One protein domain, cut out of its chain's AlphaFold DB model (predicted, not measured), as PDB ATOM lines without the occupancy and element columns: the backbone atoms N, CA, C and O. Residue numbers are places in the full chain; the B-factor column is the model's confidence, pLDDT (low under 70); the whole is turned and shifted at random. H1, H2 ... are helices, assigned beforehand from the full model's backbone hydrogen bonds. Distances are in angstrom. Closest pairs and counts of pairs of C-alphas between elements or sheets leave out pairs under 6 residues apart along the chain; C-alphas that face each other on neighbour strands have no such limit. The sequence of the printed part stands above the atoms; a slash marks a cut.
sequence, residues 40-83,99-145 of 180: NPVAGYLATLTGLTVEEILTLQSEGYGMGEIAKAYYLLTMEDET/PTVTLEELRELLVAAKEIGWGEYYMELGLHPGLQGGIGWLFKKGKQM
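This is residues 40 to 83 and 99 to 145 of the 180 residues of an uncharacterized protein of Chloroflexi bacterium HGW-Chloroflexi-2 (UniProt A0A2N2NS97). Seven short helices follow a curved path: H1 to H4 gather into a cluster at one end, and H5, H6 and H7 continue from the end of H4 as a loosely attached arm that curves round, with H3 lying between H1 and this arm, nearest to the mean of the C-alphas. H1 and H4 both pack on H3, H1 nearly in line with its direction and H4 crossing it, while H2 packs on H1; H5, H6 and H7 touch no helix. The printed part has 91 residues, with seven named helices in the order H1 to H7 and no named strand; the class is all helix. The whole is compact, with a radius of gyration of the C-alphas of 13.3 A, and spans 36 by 30 by 21 A.

H1, residues 41 to 50, and H2, residues 54 to 62, touch, their closest C-alphas being those of Ala 47 and Val 54, 5.4 A apart; their lines are only just about perpendicular, at 70.0 degrees. H1 also touches H3, residues 67 to 77, at a shallow tilt of 11 degrees, the same way, with the C-alphas of Thr 50 and Tyr 74 closest at 6.7 A. H2 and H3 are close but not clearly touching, the closest C-alphas, of Gln 61 and Met 67, being 6.8 A apart. H4, residues 103 to 116, touches H3 with residues 106 to 110 alone; the closest C-alphas, of Ala 73 and Leu 106, are 6.1 A apart and the lines about perpendicular at 75 degrees. H5, residues 118 to 124, is close to H4 but not clearly touching, about perpendicular at 88 degrees, with the C-alphas of Ala 113 and Tyr 121 closest at 5.7 A. H6, residues 129 to 132, and H5 are near each other, with 6 pairs of C-alphas within 10 A. H7, residues 136 to 144, is close to H6 but not clearly touching, the closest C-alphas, of Pro 129 and Trp 137, being 7.7 A apart. H7 is apart from H3. Every O i to N i+4 pair is within hydrogen-bond range in H1, H2, H3, H5 and H7, and 9 of 10 are in H4; H6 is too short for such a pair.

H1 begins at C-alpha 41, at (5.348, 49.090, 56.360), and is 14.1 A long; H2 is 12.3 A and H3 15.6 A. H4, the longest with 14 residues, runs 20.6 A from C-alpha 103 at (9.659, 42.465, 39.105). H5 measures 9.9 A, H6 5.0 A and H7 12.0 A, ending at C-alpha 144, at (13.046, 21.767, 60.818).

The C-alphas of Glu 55 and Leu 131, the two farthest apart, are 36.7 A from each other. Residues 84 to 98 are not printed, and C-alphas 83 and 99 are 9.5 A apart across this cut, in the link from H3 to H4. The links that are printed whole are tight. Mean pLDDT of the printed part is 76.2; residues 80 to 83, 99 to 100 and 126 to 145 are under 70.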
ATOM      1  N   ASN A  40       3.628  52.360  53.761       76.19
ATOM      2  CA  ASN A  40       3.104  51.019  53.874       76.19
ATOM      3  C   ASN A  40       4.238  50.141  54.432       76.19
ATOM      4  O   ASN A  40       5.113  49.726  53.669       76.19
ATOM      5  N   PRO A  41       4.254  49.842  55.748       82.19
ATOM      6  CA  PRO A  41       5.348  49.090  56.360       82.19
ATOM      7  C   PRO A  41       5.466  47.678  55.779       82.19
ATOM      8  O   PRO A  41       6.552  47.108  55.761       82.19
ATOM      9  N   VAL A  42       4.364  47.119  55.266       84.00
ATOM     10  CA  VAL A  42       4.365  45.815  54.596       84.00
ATOM     11  C   VAL A  42       5.020  45.921  53.222       84.00
ATOM     12  O   VAL A  42       5.772  45.026  52.859       84.00
ATOM     13  N   ALA A  43       4.795  47.013  52.484       84.69
ATOM     14  CA  ALA A  43       5.494  47.256  51.220       84.69
ATOM     15  C   ALA A  43       7.000  47.428  51.445       84.69
ATOM     16  O   ALA A  43       7.784  46.827  50.725       84.69
ATOM     17  N   GLY A  44       7.393  48.173  52.486       82.50
ATOM     18  CA  GLY A  44       8.798  48.319  52.879       82.50
ATOM     19  C   GLY A  44       9.444  46.986  53.255       82.50
ATOM     20  O   GLY A  44      10.533  46.671  52.788       82.50
ATOM     21  N   TYR A  45       8.749  46.156  54.034       83.38
ATOM     22  CA  TYR A  45       9.237  44.820  54.369       83.38
ATOM     23  C   TYR A  45       9.350  43.910  53.134       83.38
ATOM     24  O   TYR A  45      10.349  43.217  52.957       83.38
ATOM     25  N   LEU A  46       8.362  43.930  52.237       84.62
ATOM     26  CA  LEU A  46       8.417  43.152  50.997       84.62
ATOM     27  C   LEU A  46       9.518  43.640  50.056       84.62
ATOM     28  O   LEU A  46      10.190  42.807  49.460       84.62
ATOM     29  N   ALA A  47       9.749  44.948  49.968       84.75
ATOM     30  CA  ALA A  47      10.877  45.532  49.247       84.75
ATOM     31  C   ALA A  47      12.209  44.994  49.795       84.75
ATOM     32  O   ALA A  47      13.029  44.485  49.037       84.75
ATOM     33  N   THR A  48      12.381  44.971  51.124       82.12
ATOM     34  CA  THR A  48      13.590  44.392  51.735       82.12
ATOM     35  C   THR A  48      13.747  42.894  51.483       82.12
ATOM     36  O   THR A  48      14.869  42.434  51.316       82.12
ATOM     37  N   LEU A  49      12.647  42.130  51.446       82.50
ATOM     38  CA  LEU A  49      12.699  40.690  51.183       82.50
ATOM     39  C   LEU A  49      13.002  40.376  49.716       82.50
ATOM     40  O   LEU A  49      13.791  39.490  49.431       82.50
ATOM     41  N   THR A  50      12.349  41.079  48.793       81.44
ATOM     42  CA  THR A  50      12.416  40.800  47.348       81.44
ATOM     43  C   THR A  50      13.629  41.432  46.669       81.44
ATOM     44  O   THR A  50      13.987  41.021  45.567       81.44
ATOM     45  N   GLY A  51      14.235  42.446  47.293       83.06
ATOM     46  CA  GLY A  51      15.235  43.307  46.664       83.06
ATOM     47  C   GLY A  51      14.640  44.355  45.712       83.06
ATOM     48  O   GLY A  51      15.397  45.090  45.082       83.06
ATOM     49  N   LEU A  52      13.308  44.442  45.608       85.44
ATOM     50  CA  LEU A  52      12.606  45.444  44.801       85.44
ATOM     51  C   LEU A  52      12.454  46.770  45.551       85.44
ATOM     52  O   LEU A  52      12.520  46.833  46.777       85.44
ATOM     53  N   THR A  53      12.194  47.841  44.808       88.44
ATOM     54  CA  THR A  53      11.849  49.145  45.383       88.44
ATOM     55  C   THR A  53      10.436  49.140  45.975       88.44
ATOM     56  O   THR A  53       9.565  48.348  45.598       88.44
ATOM     57  N   VAL A  54      10.174  50.053  46.913       87.62
ATOM     58  CA  VAL A  54       8.842  50.194  47.524       87.62
ATOM     59  C   VAL A  54       7.810  50.576  46.461       87.62
ATOM     60  O   VAL A  54       6.684  50.080  46.479       87.62
ATOM     61  N   GLU A  55       8.201  51.406  45.499       88.94
ATOM     62  CA  GLU A  55       7.377  51.872  44.389       88.94
ATOM     63  C   GLU A  55       6.937  50.716  43.485       88.94
ATOM     64  O   GLU A  55       5.778  50.662  43.071       88.94
ATOM     65  N   GLU A  56       7.818  49.752  43.218       89.38
ATOM     66  CA  GLU A  56       7.496  48.555  42.435       89.38
ATOM     67  C   GLU A  56       6.483  47.661  43.160       89.38
ATOM     68  O   GLU A  56       5.491  47.230  42.566       89.38
ATOM     69  N   ILE A  57       6.654  47.459  44.471       89.12
ATOM     70  CA  ILE A  57       5.695  46.704  45.292       89.12
ATOM     71  C   ILE A  57       4.331  47.409  45.344       89.12
ATOM     72  O   ILE A  57       3.281  46.770  45.225       89.12
ATOM     73  N   LEU A  58       4.319  48.735  45.492       89.38
ATOM     74  CA  LEU A  58       3.087  49.527  45.472       89.38
ATOM     75  C   LEU A  58       2.432  49.548  44.086       89.38
ATOM     76  O   LEU A  58       1.203  49.582  43.992       89.38
ATOM     77  N   THR A  59       3.222  49.461  43.017       91.25
ATOM     78  CA  THR A  59       2.712  49.326  41.649       91.25
ATOM     79  C   THR A  59       1.942  48.016  41.506       91.25
ATOM     80  O   THR A  59       0.776  48.049  41.114       91.25
ATOM     81  N   LEU A  60       2.504  46.888  41.951       88.81
ATOM     82  CA  LEU A  60       1.798  45.599  41.974       88.81
ATOM     83  C   LEU A  60       0.515  45.649  42.817       88.81
ATOM     84  O   LEU A  60      -0.518  45.097  42.430       88.81
ATOM     85  N   GLN A  61       0.543  46.357  43.949       88.62
ATOM     86  CA  GLN A  61      -0.661  46.571  44.751       88.62
ATOM     87  C   GLN A  61      -1.737  47.340  43.968       88.62
ATOM     88  O   GLN A  61      -2.917  46.985  44.021       88.62
ATOM     89  N   SER A  62      -1.343  48.379  43.228       87.81
ATOM     90  CA  SER A  62      -2.251  49.175  42.395       87.81
ATOM     91  C   SER A  62      -2.808  48.398  41.194       87.81
ATOM     92  O   SER A  62      -3.951  48.623  40.797       87.81
ATOM     93  N   GLU A  63      -2.056  47.416  40.681       89.25
ATOM     94  CA  GLU A  63      -2.494  46.448  39.661       89.25
ATOM     95  C   GLU A  63      -3.531  45.436  40.206       89.25
ATOM     96  O   GLU A  63      -4.150  44.676  39.452       89.25
ATOM     97  N   GLY A  64      -3.771  45.454  41.521       87.69
ATOM     98  CA  GLY A  64      -4.802  44.674  42.197       87.69
ATOM     99  C   GLY A  64      -4.302  43.380  42.831       87.69
ATOM    100  O   GLY A  64      -5.131  42.531  43.159       87.69
ATOM    101  N   TYR A  65      -2.988  43.214  43.006       90.44
ATOM    102  CA  TYR A  65      -2.416  42.095  43.753       90.44
ATOM    103  C   TYR A  65      -2.332  42.426  45.247       90.44
ATOM    104  O   TYR A  65      -1.881  43.496  45.656       90.44
ATOM    105  N   GLY A  66      -2.772  41.506  46.102       88.69
ATOM    106  CA  GLY A  66      -2.654  41.668  47.547       88.69
ATOM    107  C   GLY A  66      -1.207  41.506  48.025       88.69
ATOM    108  O   GLY A  66      -0.475  40.656  47.531       88.69
ATOM    109  N   MET A  67      -0.811  42.226  49.080       88.50
ATOM    110  CA  MET A  67       0.527  42.071  49.686       88.50
ATOM    111  C   MET A  67       0.831  40.627  50.117       88.50
ATOM    112  O   MET A  67       1.959  40.158  50.009       88.50
ATOM    113  N   GLY A  68      -0.189  39.888  50.567       86.56
ATOM    114  CA  GLY A  68      -0.045  38.468  50.894       86.56
ATOM    115  C   GLY A  68       0.112  37.557  49.670       86.56
ATOM    116  O   GLY A  68       0.606  36.445  49.813       86.56
ATOM    117  N   GLU A  69      -0.310  37.994  48.485       88.69
ATOM    118  CA  GLU A  69      -0.109  37.276  47.218       88.69
ATOM    119  C   GLU A  69       1.305  37.518  46.691       88.69
ATOM    120  O   GLU A  69       1.985  36.567  46.322       88.69
ATOM    121  N   ILE A  70       1.783  38.762  46.785       89.12
ATOM    122  CA  ILE A  70       3.172  39.148  46.497       89.12
ATOM    123  C   ILE A  70       4.145  38.343  47.369       89.12
ATOM    124  O   ILE A  70       5.086  37.740  46.859       89.12
ATOM    125  N   ALA A  71       3.871  38.239  48.675       87.31
ATOM    126  CA  ALA A  71       4.681  37.435  49.589       87.31
ATOM    127  C   ALA A  71       4.732  35.952  49.179       87.31
ATOM    128  O   ALA A  71       5.794  35.338  49.186       87.31
ATOM    129  N   LYS A  72       3.588  35.362  48.809       86.75
ATOM    130  CA  LYS A  72       3.514  33.962  48.358       86.75
ATOM    131  C   LYS A  72       4.301  33.721  47.076       86.75
ATOM    132  O   LYS A  72       4.950  32.686  46.978       86.75
ATOM    133  N   ALA A  73       4.221  34.649  46.122       87.81
ATOM    134  CA  ALA A  73       4.978  34.585  44.878       87.81
ATOM    135  C   ALA A  73       6.484  34.576  45.165       87.81
ATOM    136  O   ALA A  73       7.181  33.666  44.730       87.81
ATOM    137  N   TYR A  74       6.954  35.512  45.995       86.12
ATOM    138  CA  TYR A  74       8.348  35.561  46.440       86.12
ATOM    139  C   TYR A  74       8.800  34.252  47.105       86.12
ATOM    140  O   TYR A  74       9.819  33.684  46.723       86.12
ATOM    141  N   TYR A  75       8.026  33.734  48.064       82.38
ATOM    142  CA  TYR A  75       8.362  32.479  48.744       82.38
ATOM    143  C   TYR A  75       8.409  31.269  47.809       82.38
ATOM    144  O   TYR A  75       9.172  30.347  48.065       82.38
ATOM    145  N   LEU A  76       7.580  31.236  46.764       82.50
ATOM    146  CA  LEU A  76       7.613  30.161  45.775       82.50
ATOM    147  C   LEU A  76       8.842  30.251  44.875       82.50
ATOM    148  O   LEU A  76       9.491  29.236  44.661       82.50
ATOM    149  N   LEU A  77       9.172  31.453  44.397       82.56
ATOM    150  CA  LEU A  77      10.355  31.685  43.563       82.56
ATOM    151  C   LEU A  77      11.647  31.363  44.320       82.56
ATOM    152  O   LEU A  77      12.568  30.785  43.762       82.56
ATOM    153  N   THR A  78      11.680  31.654  45.617       74.56
ATOM    154  CA  THR A  78      12.829  31.353  46.481       74.56
ATOM    155  C   THR A  78      12.818  29.933  47.051       74.56
ATOM    156  O   THR A  78      13.773  29.543  47.717       74.56
ATOM    157  N   MET A  79      11.774  29.128  46.803       70.50
ATOM    158  CA  MET A  79      11.699  27.755  47.319       70.50
ATOM    159  C   MET A  79      12.588  26.776  46.542       70.50
ATOM    160  O   MET A  79      12.933  25.727  47.082       70.50
ATOM    161  N   GLU A  80      12.917  27.094  45.286       54.31
ATOM    162  CA  GLU A  80      13.795  26.281  44.430       54.31
ATOM    163  C   GLU A  80      15.285  26.635  44.606       54.31
ATOM    164  O   GLU A  80      16.146  25.805  44.321       54.31
ATOM    165  N   ASP A  81      15.587  27.815  45.160       46.94
ATOM    166  CA  ASP A  81      16.936  28.258  45.534       46.94
ATOM    167  C   ASP A  81      17.269  27.823  46.978       46.94
ATOM    168  O   ASP A  81      17.302  28.616  47.921       46.94
ATOM    169  N   GLU A  82      17.536  26.527  47.172       45.28
ATOM    170  CA  GLU A  82      17.932  25.905  48.455       45.28
ATOM    171  C   GLU A  82      19.280  26.413  49.053       45.28
ATOM    172  O   GLU A  82      19.871  25.738  49.893       45.28
ATOM    173  N   THR A  83      19.791  27.597  48.688       41.91
ATOM    174  CA  THR A  83      21.074  28.125  49.205       41.91
ATOM    175  C   THR A  83      21.071  29.569  49.718       41.91
ATOM    176  O   THR A  83      22.117  30.012  50.176       41.91
ATOM    177  N   PRO A  99      18.555  37.319  47.782       57.53
ATOM    178  CA  PRO A  99      18.086  36.719  46.540       57.53
ATOM    179  C   PRO A  99      17.165  37.728  45.858       57.53
ATOM    180  O   PRO A  99      16.063  38.015  46.322       57.53
ATOM    181  N   THR A 100      17.684  38.352  44.805       64.44
ATOM    182  CA  THR A 100      17.004  39.456  44.139       64.44
ATOM    183  C   THR A 100      16.061  38.847  43.122       64.44
ATOM    184  O   THR A 100      16.501  38.316  42.105       64.44
ATOM    185  N   VAL A 101      14.770  38.902  43.420       76.75
ATOM    186  CA  VAL A 101      13.727  38.483  42.486       76.75
ATOM    187  C   VAL A 101      13.401  39.670  41.596       76.75
ATOM    188  O   VAL A 101      13.216  40.786  42.083       76.75
ATOM    189  N   THR A 102      13.321  39.457  40.286       85.56
ATOM    190  CA  THR A 102      12.952  40.540  39.375       85.56
ATOM    191  C   THR A 102      11.451  40.819  39.434       85.56
ATOM    192  O   THR A 102      10.628  39.934  39.687       85.56
ATOM    193  N   LEU A 103      11.068  42.068  39.156       85.06
ATOM    194  CA  LEU A 103       9.659  42.465  39.105       85.06
ATOM    195  C   LEU A 103       8.859  41.614  38.107       85.06
ATOM    196  O   LEU A 103       7.694  41.310  38.356       85.06
ATOM    197  N   GLU A 104       9.481  41.231  36.991       86.44
ATOM    198  CA  GLU A 104       8.810  40.475  35.937       86.44
ATOM    199  C   GLU A 104       8.550  39.024  36.354       86.44
ATOM    200  O   GLU A 104       7.421  38.571  36.220       86.44
ATOM    201  N   GLU A 105       9.516  38.333  36.971       85.50
ATOM    202  CA  GLU A 105       9.311  36.971  37.505       85.50
ATOM    203  C   GLU A 105       8.183  36.940  38.540       85.50
ATOM    204  O   GLU A 105       7.320  36.057  38.541       85.50
ATOM    205  N   LEU A 106       8.161  37.950  39.413       87.31
ATOM    206  CA  LEU A 106       7.124  38.069  40.421       87.31
ATOM    207  C   LEU A 106       5.756  38.337  39.775       87.31
ATOM    208  O   LEU A 106       4.758  37.736  40.177       87.31
ATOM    209  N   ARG A 107       5.699  39.186  38.743       89.25
ATOM    210  CA  ARG A 107       4.473  39.466  37.987       89.25
ATOM    211  C   ARG A 107       3.979  38.242  37.215       89.25
ATOM    212  O   ARG A 107       2.783  37.969  37.256       89.25
ATOM    213  N   GLU A 108       4.856  37.499  36.548       89.69
ATOM    214  CA  GLU A 108       4.505  36.289  35.796       89.69
ATOM    215  C   GLU A 108       3.822  35.254  36.697       89.69
ATOM    216  O   GLU A 108       2.736  34.763  36.374       89.69
ATOM    217  N   LEU A 109       4.396  34.994  37.876       88.06
ATOM    218  CA  LEU A 109       3.811  34.072  38.850       88.06
ATOM    219  C   LEU A 109       2.468  34.594  39.377       88.06
ATOM    220  O   LEU A 109       1.496  33.842  39.460       88.06
ATOM    221  N   LEU A 110       2.380  35.889  39.695       90.81
ATOM    222  CA  LEU A 110       1.134  36.513  40.144       90.81
ATOM    223  C   LEU A 110       0.014  36.406  39.101       90.81
ATOM    224  O   LEU A 110      -1.133  36.150  39.470       90.81
ATOM    225  N   VAL A 111       0.329  36.571  37.814       91.56
ATOM    226  CA  VAL A 111      -0.630  36.394  36.714       91.56
ATOM    227  C   VAL A 111      -1.077  34.938  36.636       91.56
ATOM    228  O   VAL A 111      -2.279  34.677  36.694       91.56
ATOM    229  N   ALA A 112      -0.135  33.991  36.600       86.81
ATOM    230  CA  ALA A 112      -0.444  32.566  36.522       86.81
ATOM    231  C   ALA A 112      -1.324  32.106  37.700       86.81
ATOM    232  O   ALA A 112      -2.354  31.457  37.512       86.81
ATOM    233  N   ALA A 113      -0.988  32.525  38.923       86.31
ATOM    234  CA  ALA A 113      -1.763  32.205  40.117       86.31
ATOM    235  C   ALA A 113      -3.139  32.897  40.152       86.31
ATOM    236  O   ALA A 113      -4.078  32.357  40.741       86.31
ATOM    237  N   LYS A 114      -3.292  34.074  39.531       87.06
ATOM    238  CA  LYS A 114      -4.573  34.795  39.440       87.06
ATOM    239  C   LYS A 114      -5.534  34.160  38.438       87.06
ATOM    240  O   LYS A 114      -6.741  34.214  38.664       87.06
ATOM    241  N   GLU A 115      -5.026  33.555  37.366       88.44
ATOM    242  CA  GLU A 115      -5.849  32.892  36.347       88.44
ATOM    243  C   GLU A 115      -6.536  31.626  36.871       88.44
ATOM    244  O   GLU A 115      -7.733  31.439  36.644       88.44
ATOM    245  N   ILE A 116      -5.806  30.781  37.603       85.19
ATOM    246  CA  ILE A 116      -6.322  29.490  38.100       85.19
ATOM    247  C   ILE A 116      -6.698  29.510  39.589       85.19
ATOM    248  O   ILE A 116      -7.433  28.649  40.070       85.19
ATOM    249  N   GLY A 117      -6.240  30.525  40.323       84.31
ATOM    250  CA  GLY A 117      -6.398  30.655  41.765       84.31
ATOM    251  C   GLY A 117      -5.289  29.944  42.544       84.31
ATOM    252  O   GLY A 117      -4.925  28.805  42.265       84.31
ATOM    253  N   TRP A 118      -4.800  30.590  43.608       84.44
ATOM    254  CA  TRP A 118      -3.700  30.089  44.445       84.44
ATOM    255  C   TRP A 118      -3.860  28.646  44.938       84.44
ATOM    256  O   TRP A 118      -2.872  27.932  45.067       84.44
ATOM    257  N   GLY A 119      -5.084  28.209  45.248       77.94
ATOM    258  CA  GLY A 119      -5.337  26.839  45.700       77.94
ATOM    259  C   GLY A 119      -5.004  25.795  44.632       77.94
ATOM    260  O   GLY A 119      -4.331  24.815  44.947       77.94
ATOM    261  N   GLU A 120      -5.433  26.040  43.392       79.94
ATOM    262  CA  GLU A 120      -5.145  25.186  42.233       79.94
ATOM    263  C   GLU A 120      -3.662  25.265  41.867       79.94
ATOM    264  O   GLU A 120      -3.013  24.236  41.722       79.94
ATOM    265  N   TYR A 121      -3.092  26.473  41.880       83.31
ATOM    266  CA  TYR A 121      -1.667  26.694  41.621       83.31
ATOM    267  C   TYR A 121      -0.767  25.876  42.563       83.31
ATOM    268  O   TYR A 121       0.144  25.177  42.129       83.31
ATOM    269  N   TYR A 122      -1.062  25.857  43.869       81.31
ATOM    270  CA  TYR A 122      -0.332  24.995  44.806       81.31
ATOM    271  C   TYR A 122      -0.598  23.494  44.600       81.31
ATOM    272  O   TYR A 122       0.254  22.687  44.970       81.31
ATOM    273  N   MET A 123      -1.758  23.088  44.070       76.31
ATOM    274  CA  MET A 123      -2.027  21.681  43.735       76.31
ATOM    275  C   MET A 123      -1.195  21.212  42.549       76.31
ATOM    276  O   MET A 123      -0.611  20.134  42.641       76.31
ATOM    277  N   GLU A 124      -1.091  22.022  41.497       80.06
ATOM    278  CA  GLU A 124      -0.264  21.718  40.324       80.06
ATOM    279  C   GLU A 124       1.212  21.549  40.700       80.06
ATOM    280  O   GLU A 124       1.868  20.618  40.238       80.06
ATOM    281  N   LEU A 125       1.703  22.368  41.635       75.56
ATOM    282  CA  LEU A 125       3.059  22.259  42.181       75.56
ATOM    283  C   LEU A 125       3.236  21.117  43.204       75.56
ATOM    284  O   LEU A 125       4.328  20.914  43.728       75.56
ATOM    285  N   GLY A 126       2.177  20.378  43.559       69.12
ATOM    286  CA  GLY A 126       2.228  19.338  44.600       69.12
ATOM    287  C   GLY A 126       2.431  19.872  46.030       69.12
ATOM    288  O   GLY A 126       2.688  19.102  46.959       69.12
ATOM    289  N   LEU A 127       2.279  21.184  46.230       69.19
ATOM    290  CA  LEU A 127       2.476  21.925  47.484       69.19
ATOM    291  C   LEU A 127       1.172  22.132  48.276       69.19
ATOM    292  O   LEU A 127       1.124  22.883  49.256       69.19
ATOM    293  N   HIS A 128       0.086  21.477  47.868       62.97
ATOM    294  CA  HIS A 128      -1.233  21.734  48.429       62.97
ATOM    295  C   HIS A 128      -1.311  21.407  49.934       62.97
ATOM    296  O   HIS A 128      -0.977  20.293  50.356       62.97
ATOM    297  N   PRO A 129      -1.842  22.318  50.771       54.16
ATOM    298  CA  PRO A 129      -1.970  22.100  52.210       54.16
ATOM    299  C   PRO A 129      -2.809  20.870  52.593       54.16
ATOM    300  O   PRO A 129      -2.623  20.342  53.685       54.16
ATOM    301  N   GLY A 130      -3.694  20.381  51.718       55.56
ATOM    302  CA  GLY A 130      -4.427  19.124  51.925       55.56
ATOM    303  C   GLY A 130      -3.567  17.857  51.800       55.56
ATOM    304  O   GLY A 130      -3.956  16.818  52.323       55.56
ATOM    305  N   LEU A 131      -2.399  17.945  51.157       52.19
ATOM    306  CA  LEU A 131      -1.422  16.856  51.049       52.19
ATOM    307  C   LEU A 131      -0.363  16.911  52.167       52.19
ATOM    308  O   LEU A 131       0.208  15.877  52.501       52.19
ATOM    309  N   GLN A 132      -0.117  18.089  52.765       54.31
ATOM    310  CA  GLN A 132       0.994  18.311  53.713       54.31
ATOM    311  C   GLN A 132       0.617  18.991  55.055       54.31
ATOM    312  O   GLN A 132       1.492  19.272  55.870       54.31
ATOM    313  N   GLY A 133      -0.673  19.198  55.358       49.06
ATOM    314  CA  GLY A 133      -1.145  19.606  56.695       49.06
ATOM    315  C   GLY A 133      -1.286  21.118  56.956       49.06
ATOM    316  O   GLY A 133      -1.071  21.558  58.083       49.06
ATOM    317  N   GLY A 134      -1.699  21.912  55.960       54.94
ATOM    318  CA  GLY A 134      -1.943  23.362  56.110       54.94
ATOM    319  C   GLY A 134      -0.703  24.236  55.875       54.94
ATOM    320  O   GLY A 134       0.405  23.781  56.089       54.94
ATOM    321  N   ILE A 135      -0.865  25.513  55.493       55.88
ATOM    322  CA  ILE A 135       0.241  26.446  55.136       55.88
ATOM    323  C   ILE A 135       1.354  26.527  56.209       55.88
ATOM    324  O   ILE A 135       2.506  26.804  55.892       55.88
ATOM    325  N   GLY A 136       1.046  26.207  57.473       52.03
ATOM    326  CA  GLY A 136       2.032  26.056  58.550       52.03
ATOM    327  C   GLY A 136       3.161  25.052  58.261       52.03
ATOM    328  O   GLY A 136       4.224  25.161  58.865       52.03
ATOM    329  N   TRP A 137       2.969  24.105  57.334       56.72
ATOM    330  CA  TRP A 137       4.008  23.160  56.919       56.72
ATOM    331  C   TRP A 137       5.170  23.852  56.191       56.72
ATOM    332  O   TRP A 137       6.312  23.451  56.402       56.72
ATOM    333  N   LEU A 138       4.906  24.925  55.432       56.19
ATOM    334  CA  LEU A 138       5.941  25.721  54.758       56.19
ATOM    335  C   LEU A 138       6.881  26.361  55.792       56.19
ATOM    336  O   LEU A 138       8.098  26.235  55.705       56.19
ATOM    337  N   PHE A 139       6.312  26.922  56.864       54.56
ATOM    338  CA  PHE A 139       7.078  27.475  57.988       54.56
ATOM    339  C   PHE A 139       7.780  26.396  58.823       54.56
ATOM    340  O   PHE A 139       8.853  26.627  59.380       54.56
ATOM    341  N   LYS A 140       7.181  25.203  58.934       55.00
ATOM    342  CA  LYS A 140       7.742  24.087  59.703       55.00
ATOM    343  C   LYS A 140       8.900  23.406  58.979       55.00
ATOM    344  O   LYS A 140       9.851  23.043  59.659       55.00
ATOM    345  N   LYS A 141       8.860  23.265  57.648       51.34
ATOM    346  CA  LYS A 141      10.014  22.797  56.863       51.34
ATOM    347  C   LYS A 141      11.178  23.781  56.955       51.34
ATOM    348  O   LYS A 141      12.277  23.337  57.262       51.34
ATOM    349  N   GLY A 142      10.909  25.085  56.829       51.34
ATOM    350  CA  GLY A 142      11.933  26.118  57.026       51.34
ATOM    351  C   GLY A 142      12.614  26.035  58.400       51.34
ATOM    352  O   GLY A 142      13.826  26.146  58.491       51.34
ATOM    353  N   LYS A 143      11.860  25.736  59.472       50.69
ATOM    354  CA  LYS A 143      12.420  25.586  60.832       50.69
ATOM    355  C   LYS A 143      12.981  24.202  61.175       50.69
ATOM    356  O   LYS A 143      13.847  24.108  62.034       50.69
ATOM    357  N   GLN A 144      12.499  23.114  60.571       45.47
ATOM    358  CA  GLN A 144      13.046  21.767  60.818       45.47
ATOM    359  C   GLN A 144      14.434  21.575  60.205       45.47
ATOM    360  O   GLN A 144      15.163  20.704  60.665       45.47
ATOM    361  N   MET A 145      14.791  22.379  59.205       44.28
ATOM    362  CA  MET A 145      16.113  22.387  58.577       44.28
ATOM    363  C   MET A 145      17.132  23.279  59.316       44.28
ATOM    364  O   MET A 145      18.302  23.254  58.963       44.28
TER     365      MET A 145